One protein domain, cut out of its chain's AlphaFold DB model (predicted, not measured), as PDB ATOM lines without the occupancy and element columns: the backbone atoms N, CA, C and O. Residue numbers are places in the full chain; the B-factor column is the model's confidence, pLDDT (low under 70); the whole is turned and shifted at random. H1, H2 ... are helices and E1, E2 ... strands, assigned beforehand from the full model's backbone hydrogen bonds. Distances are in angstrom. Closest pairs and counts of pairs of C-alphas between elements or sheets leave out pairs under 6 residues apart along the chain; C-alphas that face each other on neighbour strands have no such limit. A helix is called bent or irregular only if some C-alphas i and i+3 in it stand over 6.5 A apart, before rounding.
ATOM      1  N   PRO A   2     299.130 279.656 312.193       68.19
ATOM      2  CA  PRO A   2     298.848 280.287 313.486       68.19
ATOM      3  C   PRO A   2     298.223 279.295 314.480       68.19
ATOM      4  O   PRO A   2     297.735 278.235 314.083       68.19
ATOM      5  N   ILE A   3     298.224 279.645 315.767       73.44
ATOM      6  CA  ILE A   3     297.413 278.955 316.782       73.44
ATOM      7  C   ILE A   3     295.947 279.268 316.503       73.44
ATOM      8  O   ILE A   3     295.585 280.432 316.330       73.44
ATOM      9  N   VAL A   4     295.111 278.236 316.465       72.75
ATOM     10  CA  VAL A   4     293.674 278.378 316.224       72.75
ATOM     11  C   VAL A   4     292.938 278.047 317.513       72.75
ATOM     12  O   VAL A   4     292.954 276.903 317.960       72.75
ATOM     13  N   CYS A   5     292.289 279.045 318.108       71.81
ATOM     14  CA  CYS A   5     291.391 278.856 319.246       71.81
ATOM     15  C   CYS A   5     289.953 278.783 318.732       71.81
ATOM     16  O   CYS A   5     289.462 279.728 318.115       71.81
ATOM     17  N   TYR A   6     289.280 277.664 318.978       71.25
ATOM     18  CA  TYR A   6     287.908 277.436 318.548       71.25
ATOM     19  C   TYR A   6     286.948 277.682 319.716       71.25
ATOM     20  O   TYR A   6     286.509 276.758 320.401       71.25
ATOM     21  N   GLY A   7     286.673 278.965 319.975       69.88
ATOM     22  CA  GLY A   7     285.852 279.400 321.109       69.88
ATOM     23  C   GLY A   7     286.345 278.809 322.435       69.88
ATOM     24  O   GLY A   7     287.544 278.795 322.704       69.88
ATOM     25  N   LEU A   8     285.414 278.278 323.233       66.62
ATOM     26  CA  LEU A   8     285.694 277.521 324.462       66.62
ATOM     27  C   LEU A   8     285.752 276.001 324.231       66.62
ATOM     28  O   LEU A   8     285.716 275.237 325.187       66.62
ATOM     29  N   ARG A   9     285.796 275.551 322.971       71.25
ATOM     30  CA  ARG A   9     285.637 274.134 322.607       71.25
ATOM     31  C   ARG A   9     286.975 273.421 322.449       71.25
ATOM     32  O   ARG A   9     287.103 272.238 322.751       71.25
ATOM     33  N   GLY A  10     288.001 274.147 322.014       74.50
ATOM     34  CA  GLY A  10     289.356 273.617 321.942       74.50
ATOM     35  C   GLY A  10     290.352 274.532 321.251       74.50
ATOM     36  O   GLY A  10     290.025 275.628 320.795       74.50
ATOM     37  N   GLU A  11     291.587 274.057 321.162       78.75
ATOM     38  CA  GLU A  11     292.688 274.758 320.503       78.75
ATOM     39  C   GLU A  11     293.489 273.805 319.614       78.75
ATOM     40  O   GLU A  11     293.654 272.622 319.927       78.75
ATOM     41  N   VAL A  12     294.021 274.339 318.516       80.06
ATOM     42  CA  VAL A  12     295.002 273.677 317.657       80.06
ATOM     43  C   VAL A  12     296.285 274.486 317.681       80.06
ATOM     44  O   VAL A  12     296.315 275.671 317.348       80.06
ATOM     45  N   ILE A  13     297.358 273.819 318.078       79.75
ATOM     46  CA  ILE A  13     298.685 274.393 318.237       79.75
ATOM     47  C   ILE A  13     299.544 273.873 317.091       79.75
ATOM     48  O   ILE A  13     299.744 272.658 316.999       79.75
ATOM     49  N   PRO A  14     300.048 274.764 316.225       72.94
ATOM     50  CA  PRO A  14     300.745 274.390 315.011       72.94
ATOM     51  C   PRO A  14     302.012 273.571 315.281       72.94
ATOM     52  O   PRO A  14     302.556 273.613 316.388       72.94
ATOM     53  N   PRO A  15     302.482 272.819 314.270       70.38
ATOM     54  CA  PRO A  15     303.750 272.115 314.362       70.38
ATOM     55  C   PRO A  15     304.887 273.101 314.637       70.38
ATOM     56  O   PRO A  15     304.922 274.185 314.051       70.38
ATOM     57  N   LEU A  16     305.821 272.709 315.508       66.81
ATOM     58  CA  LEU A  16     307.139 273.346 315.536       66.81
ATOM     59  C   LEU A  16     307.854 273.014 314.220       66.81
ATOM     60  O   LEU A  16     307.629 271.940 313.670       66.81
ATOM     61  N   GLU A  17     308.728 273.891 313.730       61.34
ATOM     62  CA  GLU A  17     309.433 273.690 312.449       61.34
ATOM     63  C   GLU A  17     310.143 272.326 312.362       61.34
ATOM     64  O   GLU A  17     310.121 271.672 311.321       61.34
ATOM     65  N   GLU A  18     310.668 271.841 313.487       65.00
ATOM     66  CA  GLU A  18     311.321 270.532 313.611       65.00
ATOM     67  C   GLU A  18     310.339 269.347 313.654       65.00
ATOM     68  O   GLU A  18     310.676 268.224 313.276       65.00
ATOM     69  N   LYS A  19     309.108 269.568 314.129       62.53
ATOM     70  CA  LYS A  19     308.105 268.521 314.358       62.53
ATOM     71  C   LYS A  19     306.929 268.722 313.420       62.53
ATOM     72  O   LYS A  19     306.060 269.534 313.694       62.53
ATOM     73  N   LYS A  20     306.806 267.889 312.382       72.81
ATOM     74  CA  LYS A  20     305.693 267.906 311.400       72.81
ATOM     75  C   LYS A  20     304.315 267.482 311.966       72.81
ATOM     76  O   LYS A  20     303.447 267.038 311.221       72.81
ATOM     77  N   THR A  21     304.100 267.601 313.274       72.44
ATOM     78  CA  THR A  21     302.877 267.222 313.995       72.44
ATOM     79  C   THR A  21     302.326 268.423 314.750       72.44
ATOM     80  O   THR A  21     303.065 269.048 315.510       72.44
ATOM     81  N   PHE A  22     301.036 268.723 314.614       76.44
ATOM     82  CA  PHE A  22     300.380 269.677 315.512       76.44
ATOM     83  C   PHE A  22     299.833 268.978 316.753       76.44
ATOM     84  O   PHE A  22     299.618 267.767 316.775       76.44
ATOM     85  N   THR A  23     299.584 269.766 317.790       83.12
ATOM     86  CA  THR A  23     298.856 269.326 318.982       83.12
ATOM     87  C   THR A  23     297.471 269.937 318.955       83.12
ATOM     88  O   THR A  23     297.316 271.087 318.556       83.12
ATOM     89  N   TYR A  24     296.474 269.207 319.426       82.19
ATOM     90  CA  TYR A  24     295.151 269.757 319.652       82.19
ATOM     91  C   TYR A  24     294.643 269.381 321.035       82.19
ATOM     92  O   TYR A  24     295.109 268.410 321.637       82.19
ATOM     93  N   ARG A  25     293.713 270.178 321.551       80.56
ATOM     94  CA  ARG A  25     293.130 269.996 322.876       80.56
ATOM     95  C   ARG A  25     291.626 270.213 322.813       80.56
ATOM     96  O   ARG A  25     291.165 271.142 322.158       80.56
ATOM     97  N   ASN A  26     290.899 269.358 323.518       81.31
ATOM     98  CA  ASN A  26     289.463 269.450 323.721       81.31
ATOM     99  C   ASN A  26     289.194 270.106 325.085       81.31
ATOM    100  O   ASN A  26     289.730 269.654 326.097       81.31
ATOM    101  N   PHE A  27     288.420 271.190 325.082       76.38
ATOM    102  CA  PHE A  27     287.974 271.910 326.278       76.38
ATOM    103  C   PHE A  27     286.509 271.607 326.636       76.38
ATOM    104  O   PHE A  27     286.076 271.968 327.725       76.38
ATOM    105  N   GLU A  28     285.745 270.940 325.761       73.62
ATOM    106  CA  GLU A  28     284.348 270.566 326.033       73.62
ATOM    107  C   GLU A  28     284.249 269.378 326.989       73.62
ATOM    108  O   GLU A  28     283.334 269.308 327.811       73.62
ATOM    109  N   THR A  29     285.198 268.444 326.902       77.62
ATOM    110  CA  THR A  29     285.199 267.253 327.750       77.62
ATOM    111  C   THR A  29     286.077 267.469 328.984       77.62
ATOM    112  O   THR A  29     287.278 267.197 328.970       77.62
ATOM    113  N   ILE A  30     285.457 267.946 330.067       78.31
ATOM    114  CA  ILE A  30     286.071 268.115 331.393       78.31
ATOM    115  C   ILE A  30     285.539 267.028 332.332       78.31
ATOM    116  O   ILE A  30     284.340 266.736 332.357       78.31
ATOM    117  N   PHE A  31     286.433 266.424 333.112       83.19
ATOM    118  CA  PHE A  31     286.090 265.350 334.036       83.19
ATOM    119  C   PHE A  31     286.882 265.417 335.341       83.19
ATOM    120  O   PHE A  31     287.959 266.009 335.421       83.19
ATOM    121  N   THR A  32     286.337 264.766 336.363       85.12
ATOM    122  CA  THR A  32     286.949 264.558 337.677       85.12
ATOM    123  C   THR A  32     287.348 263.109 337.866       85.12
ATOM    124  O   THR A  32     286.930 262.223 337.135       85.12
ATOM    125  N   ASN A  33     288.182 262.855 338.863       85.75
ATOM    126  CA  ASN A  33     288.425 261.517 339.378       85.75
ATOM    127  C   ASN A  33     288.382 261.609 340.897       85.75
ATOM    128  O   ASN A  33     289.393 261.870 341.558       85.75
ATOM    129  N   THR A  34     287.168 261.490 341.423       87.25
ATOM    130  CA  THR A  34     286.906 261.682 342.843       87.25
ATOM    131  C   THR A  34     287.309 260.441 343.635       87.25
ATOM    132  O   THR A  34     286.853 259.323 343.380       87.25
ATOM    133  N   VAL A  35     288.127 260.651 344.663       85.44
ATOM    134  CA  VAL A  35     288.477 259.647 345.667       85.44
ATOM    135  C   VAL A  35     288.063 260.125 347.053       85.44
ATOM    136  O   VAL A  35     288.132 261.313 347.376       85.44
ATOM    137  N   THR A  36     287.648 259.186 347.897       89.19
ATOM    138  CA  THR A  36     287.385 259.458 349.311       89.19
ATOM    139  C   THR A  36     288.653 259.176 350.104       89.19
ATOM    140  O   THR A  36     289.162 258.058 350.126       89.19
ATOM    141  N   THR A  37     289.180 260.206 350.755       87.50
ATOM    142  CA  THR A  37     290.342 260.105 351.644       87.50
ATOM    143  C   THR A  37     290.005 259.345 352.928       87.50
ATOM    144  O   THR A  37     288.842 259.242 353.318       87.50
ATOM    145  N   LYS A  38     291.034 258.892 353.658       89.12
ATOM    146  CA  LYS A  38     290.875 258.239 354.974       89.12
ATOM    147  C   LYS A  38     290.110 259.094 355.994       89.12
ATOM    148  O   LYS A  38     289.494 258.548 356.897       89.12
ATOM    149  N   SER A  39     290.123 260.421 355.846       91.00
ATOM    150  CA  SER A  39     289.365 261.339 356.704       91.00
ATOM    151  C   SER A  39     287.904 261.526 356.267       91.00
ATOM    152  O   SER A  39     287.249 262.443 356.750       91.00
ATOM    153  N   GLY A  40     287.414 260.761 355.287       89.81
ATOM    154  CA  GLY A  40     286.059 260.878 354.740       89.81
ATOM    155  C   GLY A  40     285.850 262.046 353.769       89.81
ATOM    156  O   GLY A  40     284.746 262.228 353.259       89.81
ATOM    157  N   ARG A  41     286.888 262.840 353.474       85.56
ATOM    158  CA  ARG A  41     286.792 263.961 352.524       85.56
ATOM    159  C   ARG A  41     286.899 263.458 351.094       85.56
ATOM    160  O   ARG A  41     287.768 262.633 350.813       85.56
ATOM    161  N   LYS A  42     286.068 263.995 350.204       85.94
ATOM    162  CA  LYS A  42     286.131 263.740 348.763       85.94
ATOM    163  C   LYS A  42     287.086 264.735 348.115       85.94
ATOM    164  O   LYS A  42     286.967 265.932 348.351       85.94
ATOM    165  N   ILE A  43     288.031 264.237 347.330       84.25
ATOM    166  CA  ILE A  43     288.979 265.059 346.574       84.25
ATOM    167  C   ILE A  43     289.088 264.526 345.151       84.25
ATOM    168  O   ILE A  43     288.983 263.321 344.935       84.25
ATOM    169  N   THR A  44     289.347 265.411 344.197       83.88
ATOM    170  CA  THR A  44     289.727 265.010 342.840       83.88
ATOM    171  C   THR A  44     291.234 264.837 342.776       83.88
ATOM    172  O   THR A  44     291.977 265.735 343.174       83.88
ATOM    173  N   VAL A  45     291.694 263.696 342.268       83.75
ATOM    174  CA  VAL A  45     293.123 263.410 342.094       83.75
ATOM    175  C   VAL A  45     293.400 262.888 340.692       83.75
ATOM    176  O   VAL A  45     292.559 262.190 340.125       83.75
ATOM    177  N   PRO A  46     294.589 263.157 340.129       81.81
ATOM    178  CA  PRO A  46     295.038 262.442 338.944       81.81
ATOM    179  C   PRO A  46     294.972 260.922 339.144       81.81
ATOM    180  O   PRO A  46     295.116 260.449 340.276       81.81
ATOM    181  N   ARG A  47     294.791 260.147 338.060       75.50
ATOM    182  CA  ARG A  47     295.047 258.695 338.130       75.50
ATOM    183  C   ARG A  47     296.463 258.496 338.681       75.50
ATOM    184  O   ARG A  47     297.387 259.211 338.283       75.50
ATOM    185  N   SER A  48     296.610 257.604 339.661       64.62
ATOM    186  CA  SER A  48     297.924 257.351 340.248       64.62
ATOM    187  C   SER A  48     298.784 256.635 339.207       64.62
ATOM    188  O   SER A  48     298.280 255.757 338.502       64.62
ATOM    189  N   LEU A  49     300.073 256.982 339.147       55.34
ATOM    190  CA  LEU A  49     301.046 256.347 338.249       55.34
ATOM    191  C   LEU A  49     301.159 254.829 338.471       55.34
ATOM    192  O   LEU A  49     301.557 254.113 337.563       55.34
ATOM    193  N   GLU A  50     300.801 254.346 339.664       56.91
ATOM    194  CA  GLU A  50     300.797 252.917 340.006       56.91
ATOM    195  C   GLU A  50     299.559 252.183 339.481       56.91
ATOM    196  O   GLU A  50     299.585 250.964 339.341       56.91
ATOM    197  N   SER A  51     298.468 252.911 339.220       56.56
ATOM    198  CA  SER A  51     297.189 252.327 338.816       56.56
ATOM    199  C   SER A  51     296.970 252.375 337.308       56.56
ATOM    200  O   SER A  51     296.588 251.347 336.768       56.56
ATOM    201  N   GLU A  52     297.253 253.496 336.622       63.19
ATOM    202  CA  GLU A  52     297.137 253.620 335.157       63.19
ATOM    203  C   GLU A  52     297.917 254.828 334.590       63.19
ATOM    204  O   GLU A  52     297.984 255.893 335.209       63.19
ATOM    205  N   ASP A  53     298.452 254.690 333.371       73.75
ATOM    206  CA  ASP A  53     299.172 255.747 332.643       73.75
ATOM    207  C   ASP A  53     298.211 256.838 332.112       73.75
ATOM    208  O   ASP A  53     297.120 256.550 331.628       73.75
ATOM    209  N   GLN A  54     298.634 258.110 332.127       79.94
ATOM    210  CA  GLN A  54     297.903 259.231 331.513       79.94
ATOM    211  C   GLN A  54     297.694 259.053 330.004       79.94
ATOM    212  O   GLN A  54     296.845 259.739 329.426       79.94
ATOM    213  N   THR A  55     298.475 258.184 329.359       83.50
ATOM    214  CA  THR A  55     298.302 257.810 327.949       83.50
ATOM    215  C   THR A  55     297.123 256.860 327.714       83.50
ATOM    216  O   THR A  55     296.642 256.773 326.582       83.50
ATOM    217  N   ASN A  56     296.602 256.215 328.766       82.88
ATOM    218  CA  ASN A  56     295.420 255.361 328.695       82.88
ATOM    219  C   ASN A  56     294.138 256.206 328.607       82.88
ATOM    220  O   ASN A  56     293.456 256.476 329.599       82.88
ATOM    221  N   VAL A  57     293.840 256.680 327.399       83.94
ATOM    222  CA  VAL A  57     292.657 257.492 327.101       83.94
ATOM    223  C   VAL A  57     291.543 256.598 326.564       83.94
ATOM    224  O   VAL A  57     291.717 255.982 325.512       83.94
ATOM    225  N   ALA A  58     290.391 256.594 327.238       83.38
ATOM    226  CA  ALA A  58     289.210 255.843 326.821       83.38
ATOM    227  C   ALA A  58     288.759 256.186 325.385       83.38
ATOM    228  O   ALA A  58     288.874 257.324 324.908       83.38
ATOM    229  N   ASP A  59     288.224 255.192 324.676       83.19
ATOM    230  CA  ASP A  59     287.895 255.315 323.253       83.19
ATOM    231  C   ASP A  59     286.752 256.289 322.960       83.19
ATOM    232  O   ASP A  59     286.714 256.912 321.895       83.19
ATOM    233  N   ASN A  60     285.825 256.464 323.898       82.94
ATOM    234  CA  ASN A  60     284.801 257.503 323.811       82.94
ATOM    235  C   ASN A  60     285.417 258.914 323.834       82.94
ATOM    236  O   ASN A  60     285.082 259.723 322.976       82.94
ATOM    237  N   LEU A  61     286.380 259.187 324.722       83.56
ATOM    238  CA  LEU A  61     287.087 260.468 324.805       83.56
ATOM    239  C   LEU A  61     287.885 260.748 323.535       83.56
ATOM    240  O   LEU A  61     287.925 261.893 323.070       83.56
ATOM    241  N   ARG A  62     288.487 259.707 322.938       83.88
ATOM    242  CA  ARG A  62     289.092 259.815 321.604       83.88
ATOM    243  C   ARG A  62     288.050 260.281 320.588       83.88
ATOM    244  O   ARG A  62     288.280 261.295 319.932       83.88
ATOM    245  N   ARG A  63     286.930 259.559 320.470       83.50
ATOM    246  CA  ARG A  63     285.882 259.843 319.477       83.50
ATOM    247  C   ARG A  63     285.305 261.246 319.641       83.50
ATOM    248  O   ARG A  63     285.193 261.959 318.652       83.50
ATOM    249  N   GLU A  64     285.005 261.669 320.868       83.75
ATOM    250  CA  GLU A  64     284.523 263.029 321.156       83.75
ATOM    251  C   GLU A  64     285.537 264.090 320.710       83.75
ATOM    252  O   GLU A  64     285.200 265.028 319.989       83.75
ATOM    253  N   THR A  65     286.809 263.915 321.071       83.88
ATOM    254  CA  THR A  65     287.877 264.868 320.734       83.88
ATOM    255  C   THR A  65     288.105 264.947 319.217       83.88
ATOM    256  O   THR A  65     288.292 266.039 318.673       83.88
ATOM    257  N   GLU A  66     288.062 263.811 318.517       80.88
ATOM    258  CA  GLU A  66     288.196 263.729 317.056       80.88
ATOM    259  C   GLU A  66     286.961 264.265 316.307       80.88
ATOM    260  O   GLU A  66     287.093 264.813 315.209       80.88
ATOM    261  N   ALA A  67     285.774 264.179 316.912       78.38
ATOM    262  CA  ALA A  67     284.535 264.727 316.366       78.38
ATOM    263  C   ALA A  67     284.441 266.255 316.478       78.38
ATOM    264  O   ALA A  67     283.688 266.861 315.715       78.38
ATOM    265  N   ILE A  68     285.185 266.875 317.398       74.00
ATOM    266  CA  ILE A  68     285.166 268.328 317.611       74.00
ATOM    267  C   ILE A  68     286.338 268.997 316.887       74.00
ATOM    268  O   ILE A  68     286.135 269.921 316.101       74.00
ATOM    269  N   ILE A  69     287.579 268.567 317.140       70.75
ATOM    270  CA  ILE A  69     288.744 269.391 316.783       70.75
ATOM    271  C   ILE A  69     289.247 269.142 315.354       70.75
ATOM    272  O   ILE A  69     289.267 270.090 314.565       70.75
ATOM    273  N   PRO A  70     289.615 267.915 314.948       66.94
ATOM    274  CA  PRO A  70     290.031 267.648 313.574       66.94
ATOM    275  C   PRO A  70     288.954 267.989 312.534       66.94
ATOM    276  O   PRO A  70     289.259 268.630 311.530       66.94
ATOM    277  N   SER A  71     287.702 267.595 312.773       66.25
ATOM    278  CA  SER A  71     286.604 267.727 311.807       66.25
ATOM    279  C   SER A  71     286.114 269.171 311.616       66.25
ATOM    280  O   SER A  71     285.720 269.520 310.507       66.25
ATOM    281  N   GLN A  72     286.147 270.015 312.658       70.00
ATOM    282  CA  GLN A  72     285.614 271.385 312.595       70.00
ATOM    283  C   GLN A  72     286.711 272.453 312.541       70.00
ATOM    284  O   GLN A  72     286.575 273.420 311.795       70.00
ATOM    285  N   ALA A  73     287.810 272.289 313.287       70.38
ATOM    286  CA  ALA A  73     288.859 273.310 313.372       70.38
ATOM    287  C   ALA A  73     289.930 273.166 312.278       70.38
ATOM    288  O   ALA A  73     290.479 274.169 311.823       70.38
ATOM    289  N   VAL A  74     290.234 271.938 311.835       75.62
ATOM    290  CA  VAL A  74     291.238 271.664 310.785       75.62
ATOM    291  C   VAL A  74     290.784 270.586 309.777       75.62
ATOM    292  O   VAL A  74     291.525 269.635 309.508       75.62
ATOM    293  N   PRO A  75     289.605 270.741 309.138       74.69
ATOM    294  CA  PRO A  75     288.973 269.697 308.318       74.69
ATOM    295  C   PRO A  75     289.858 269.182 307.178       74.69
ATOM    296  O   PRO A  75     289.911 267.985 306.909       74.69
ATOM    297  N   ARG A  76     290.621 270.071 306.528       75.31
ATOM    298  CA  ARG A  76     291.549 269.689 305.448       75.31
ATOM    299  C   ARG A  76     292.690 268.797 305.922       75.31
ATOM    300  O   ARG A  76     293.219 268.026 305.133       75.31
ATOM    301  N   PHE A  77     293.091 268.912 307.186       70.44
ATOM    302  CA  PHE A  77     294.104 268.027 307.742       70.44
ATOM    303  C   PHE A  77     293.504 266.703 308.209       70.44
ATOM    304  O   PHE A  77     294.140 265.665 308.051       70.44
ATOM    305  N   ALA A  78     292.291 266.742 308.762       69.06
ATOM    306  CA  ALA A  78     291.549 265.548 309.147       69.06
ATOM    307  C   ALA A  78     291.116 264.694 307.941       69.06
ATOM    308  O   ALA A  78     290.838 263.504 308.098       69.06
ATOM    309  N   ALA A  79     291.096 265.277 306.737       68.19
ATOM    310  CA  ALA A  79     290.845 264.566 305.493       68.19
ATOM    311  C   ALA A  79     291.788 263.352 305.342       68.19
ATOM    312  O   ALA A  79     293.013 263.474 305.438       68.19
ATOM    313  N   GLY A  80     291.201 262.174 305.109       67.12
ATOM    314  CA  GLY A  80     291.932 260.909 304.972       67.12
ATOM    315  C   GLY A  80     292.080 260.087 306.259       67.12
ATOM    316  O   GLY A  80     293.024 259.311 306.355       67.12
ATOM    317  N   ASN A  81     291.179 260.240 307.240       66.50
ATOM    318  CA  ASN A  81     291.132 259.438 308.476       66.50
ATOM    319  C   ASN A  81     292.423 259.484 309.316       66.50
ATOM    320  O   ASN A  81     292.793 258.504 309.966       66.50
ATOM    321  N   LYS A  82     293.123 260.625 309.316       72.31
ATOM    322  CA  LYS A  82     294.328 260.802 310.136       72.31
ATOM    323  C   LYS A  82     293.954 260.845 311.618       72.31
ATOM    324  O   LYS A  82     293.207 261.723 312.040       72.31
ATOM    325  N   GLN A  83     294.517 259.924 312.395       74.00
ATOM    326  CA  GLN A  83     294.325 259.839 313.845       74.00
ATOM    327  C   GLN A  83     295.522 260.431 314.596       74.00
ATOM    328  O   GLN A  83     296.639 260.497 314.073       74.00
ATOM    329  N   ALA A  84     295.308 260.839 315.848       80.56
ATOM    330  CA  ALA A  84     296.412 261.262 316.702       80.56
ATOM    331  C   ALA A  84     297.347 260.093 317.032       80.56
ATOM    332  O   ALA A  84     296.941 259.106 317.649       80.56
ATOM    333  N   HIS A  85     298.626 260.272 316.700       81.00
ATOM    334  CA  HIS A  85     299.697 259.329 317.021       81.00
ATOM    335  C   HIS A  85     299.950 259.207 318.532       81.00
ATOM    336  O   HIS A  85     300.340 258.154 319.022       81.00
ATOM    337  N   HIS A  86     299.740 260.288 319.286       84.69
ATOM    338  CA  HIS A  86     299.920 260.311 320.734       84.69
ATOM    339  C   HIS A  86     298.788 261.089 321.394       84.69
ATOM    340  O   HIS A  86     298.375 262.142 320.901       84.69
ATOM    341  N   ARG A  87     298.297 260.566 322.516       86.44
ATOM    342  CA  ARG A  87     297.183 261.111 323.292       86.44
ATOM    343  C   ARG A  87     297.506 260.970 324.775       86.44
ATOM    344  O   ARG A  87     298.140 259.998 325.174       86.44
ATOM    345  N   ARG A  88     297.071 261.944 325.574       86.50
ATOM    346  CA  ARG A  88     297.165 261.882 327.034       86.50
ATOM    347  C   ARG A  88     296.093 262.725 327.705       86.50
ATOM    348  O   ARG A  88     295.694 263.763 327.173       86.50
ATOM    349  N   ILE A  89     295.713 262.328 328.909       85.25
ATOM    350  CA  ILE A  89     294.924 263.150 329.824       85.25
ATOM    351  C   ILE A  89     295.802 264.281 330.381       85.25
ATOM    352  O   ILE A  89     296.986 264.098 330.670       85.25
ATOM    353  N   CYS A  90     295.221 265.472 330.529       82.25
ATOM    354  CA  CYS A  90     295.853 266.605 331.199       82.25
ATOM    355  C   CYS A  90     295.059 266.963 332.455       82.25
ATOM    356  O   CYS A  90     293.869 267.241 332.362       82.25
ATOM    357  N   TRP A  91     295.736 267.005 333.599       81.88
ATOM    358  CA  TRP A  91     295.151 267.403 334.877       81.88
ATOM    359  C   TRP A  91     295.507 268.851 335.205       81.88
ATOM    360  O   TRP A  91     296.655 269.257 335.023       81.88
ATOM    361  N   ASP A  92     294.542 269.603 335.722       79.50
ATOM    362  CA  ASP A  92     294.752 270.922 336.324       79.50
ATOM    363  C   ASP A  92     293.769 271.110 337.488       79.50
ATOM    364  O   ASP A  92     292.813 270.347 337.648       79.50
ATOM    365  N   SER A 182     278.035 275.657 337.988       41.59
ATOM    366  CA  SER A 182     276.930 275.137 337.174       41.59
ATOM    367  C   SER A 182     277.327 274.045 336.168       41.59
ATOM    368  O   SER A 182     276.445 273.449 335.549       41.59
ATOM    369  N   GLN A 183     278.619 273.758 335.984       55.25
ATOM    370  CA  GLN A 183     279.072 272.707 335.076       55.25
ATOM    371  C   GLN A 183     279.068 271.353 335.788       55.25
ATOM    372  O   GLN A 183     279.828 271.097 336.719       55.25
ATOM    373  N   LEU A 184     278.200 270.455 335.319       57.97
ATOM    374  CA  LEU A 184     278.254 269.043 335.680       57.97
ATOM    375  C   LEU A 184     279.496 268.433 335.026       57.97
ATOM    376  O   LEU A 184     279.618 268.431 333.799       57.97
ATOM    377  N   TRP A 185     280.422 267.933 335.838       72.69
ATOM    378  CA  TRP A 185     281.627 267.266 335.354       72.69
ATOM    379  C   TRP A 185     281.415 265.757 335.386       72.69
ATOM    380  O   TRP A 185     280.829 265.205 336.316       72.69
ATOM    381  N   ARG A 186     281.868 265.070 334.338       79.69
ATOM    382  CA  ARG A 186     281.784 263.606 334.283       79.69
ATOM    383  C   ARG A 186     282.850 263.007 335.197       79.69
ATOM    384  O   ARG A 186     283.921 263.586 335.351       79.69
ATOM    385  N   GLU A 187     282.589 261.842 335.778       83.69
ATOM    386  CA  GLU A 187     283.627 261.104 336.501       83.69
ATOM    387  C   GLU A 187     284.450 260.269 335.519       83.69
ATOM    388  O   GLU A 187     283.920 259.635 334.614       83.69
ATOM    389  N   LEU A 188     285.762 260.208 335.713       80.19
ATOM    390  CA  LEU A 188     286.671 259.500 334.816       80.19
ATOM    391  C   LEU A 188     286.307 258.017 334.690       80.19
ATOM    392  O   LEU A 188     286.265 257.480 333.590       80.19
ATOM    393  N   LYS A 189     285.924 257.379 335.800       75.69
ATOM    394  CA  LYS A 189     285.462 255.979 335.819       75.69
ATOM    395  C   LYS A 189     284.186 255.754 335.007       75.69
ATOM    396  O   LYS A 189     283.917 254.644 334.563       75.69
ATOM    397  N   SER A 190     283.370 256.795 334.855       68.75
ATOM    398  CA  SER A 190     282.139 256.740 334.072       68.75
ATOM    399  C   SER A 190     282.417 256.883 332.575       68.75
ATOM    400  O   SER A 190     281.522 256.654 331.772       68.75
ATOM    401  N   LEU A 191     283.630 257.295 332.198       65.94
ATOM    402  CA  LEU A 191     284.069 257.430 330.813       65.94
ATOM    403  C   LEU A 191     284.717 256.141 330.296       65.94
ATOM    404  O   LEU A 191     284.710 255.919 329.096       65.94
ATOM    405  N   ASP A 192     285.204 255.261 331.168       65.62
ATOM    406  CA  ASP A 192     285.728 253.953 330.751       65.62
ATOM    407  C   ASP A 192     284.604 252.949 330.397       65.62
ATOM    408  O   ASP A 192     284.852 251.956 329.721       65.62
ATOM    409  N   ASN A 193     283.359 253.225 330.807       54.84
ATOM    410  CA  ASN A 193     282.167 252.430 330.494       54.84
ATOM    411  C   ASN A 193     281.206 253.252 329.615       54.84
ATOM    412  O   ASN A 193     280.962 254.418 329.914       54.84
ATOM    413  N   ASP A 194     280.622 252.658 328.569       45.03
ATOM    414  CA  ASP A 194     279.769 253.305 327.542       45.03
ATOM    415  C   ASP A 194     278.409 253.882 328.053       45.03
ATOM    416  O   ASP A 194     277.408 253.880 327.341       45.03
ATOM    417  N   GLY A 195     278.322 254.414 329.280       47.31
ATOM    418  CA  GLY A 195     277.060 254.900 329.864       47.31
ATOM    419  C   GLY A 195     277.172 255.775 331.117       47.31
ATOM    420  O   GLY A 195     276.281 255.743 331.963       47.31
ATOM    421  N   GLY A 196     278.258 256.528 331.293       41.00
ATOM    422  CA  GLY A 196     278.518 257.268 332.530       41.00
ATOM    423  C   GLY A 196     277.483 258.330 332.922       41.00
ATOM    424  O   GLY A 196     277.247 259.284 332.184       41.00
TER     425      GLY A 196
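Overview. This is residues 2 to 92 and 182 to 196 of the 204 residues of an uncharacterized protein of Friedmanniomyces endolithicus (UniProt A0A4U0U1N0). A small three-stranded sheet, E1, E2 and E3, with helix H1 crossing one face makes one end of an elongated model, and a hairpin of E4 and E5 makes the other. Between them, E6 pairs with the short stretch of residues 31 to 32, and H3 follows it. The printed part has 106 residues, 43 of them, under half, in the named elements E1 E2 E3 E4 E5 H1 H2 E6 H3; the class is mixed and both sheets are antiparallel. It is only just loose, close to compact, with a radius of gyration of the C-alphas of 15.8 A and spans of 51 by 31 by 24 A.

Along the chain. Find C-alpha 4 at (293.674, 278.378, 316.224), where E1, residues 4 to 6, begins. Read on through E2, 10 to 13, E3, 23 to 26, E4, 34 to 36, and E5, 42 to 44. H1, 59 to 73, starts at (287.895, 255.315, 323.253) and runs 20.6 A; it is irregular, only just, with C-alphas 67 and 70 6.8 A apart. H2 is 75 to 78, E6 185 to 187, and H3 188 to 191, ending at (284.069, 257.430, 330.813).

Arrangement. E1, E2 and E3 form a meander, each strand the antiparallel neighbour of the one before; look at N 6 and O 10, 2.8 A, and N 13 and O 23, 2.8 A. H1 is on this sheet, two layers, at a height of 7.9 A, across the strands at 70 degrees to E3 on the local plane; C-alphas 26 and 65 are closest, 5.7 A. H2 only just touches H1, only at the corner, with 3 pairs of C-alphas within 8 A, Pro 70 and Ala 78 closest at 5.1 A. In the hairpin E4 and E5, N 35 and O 43 are 2.8 A apart. In H1, 9 of 11 O i to N i+4 pairs are within hydrogen-bond range; H2 and H3 are too short for one.

Size, cuts and confidence. The C-alphas farthest apart, Ser 39 and Arg 76, are 52.0 A apart. Residues 93 to 181 are not printed, and C-alphas 92 and 182 are 18.3 A apart across the cut. The link E5 to H1 is long. Mean pLDDT of the printed part is 74.8, with 28 residues under 70, among them 48 to 52 and 190 to 196.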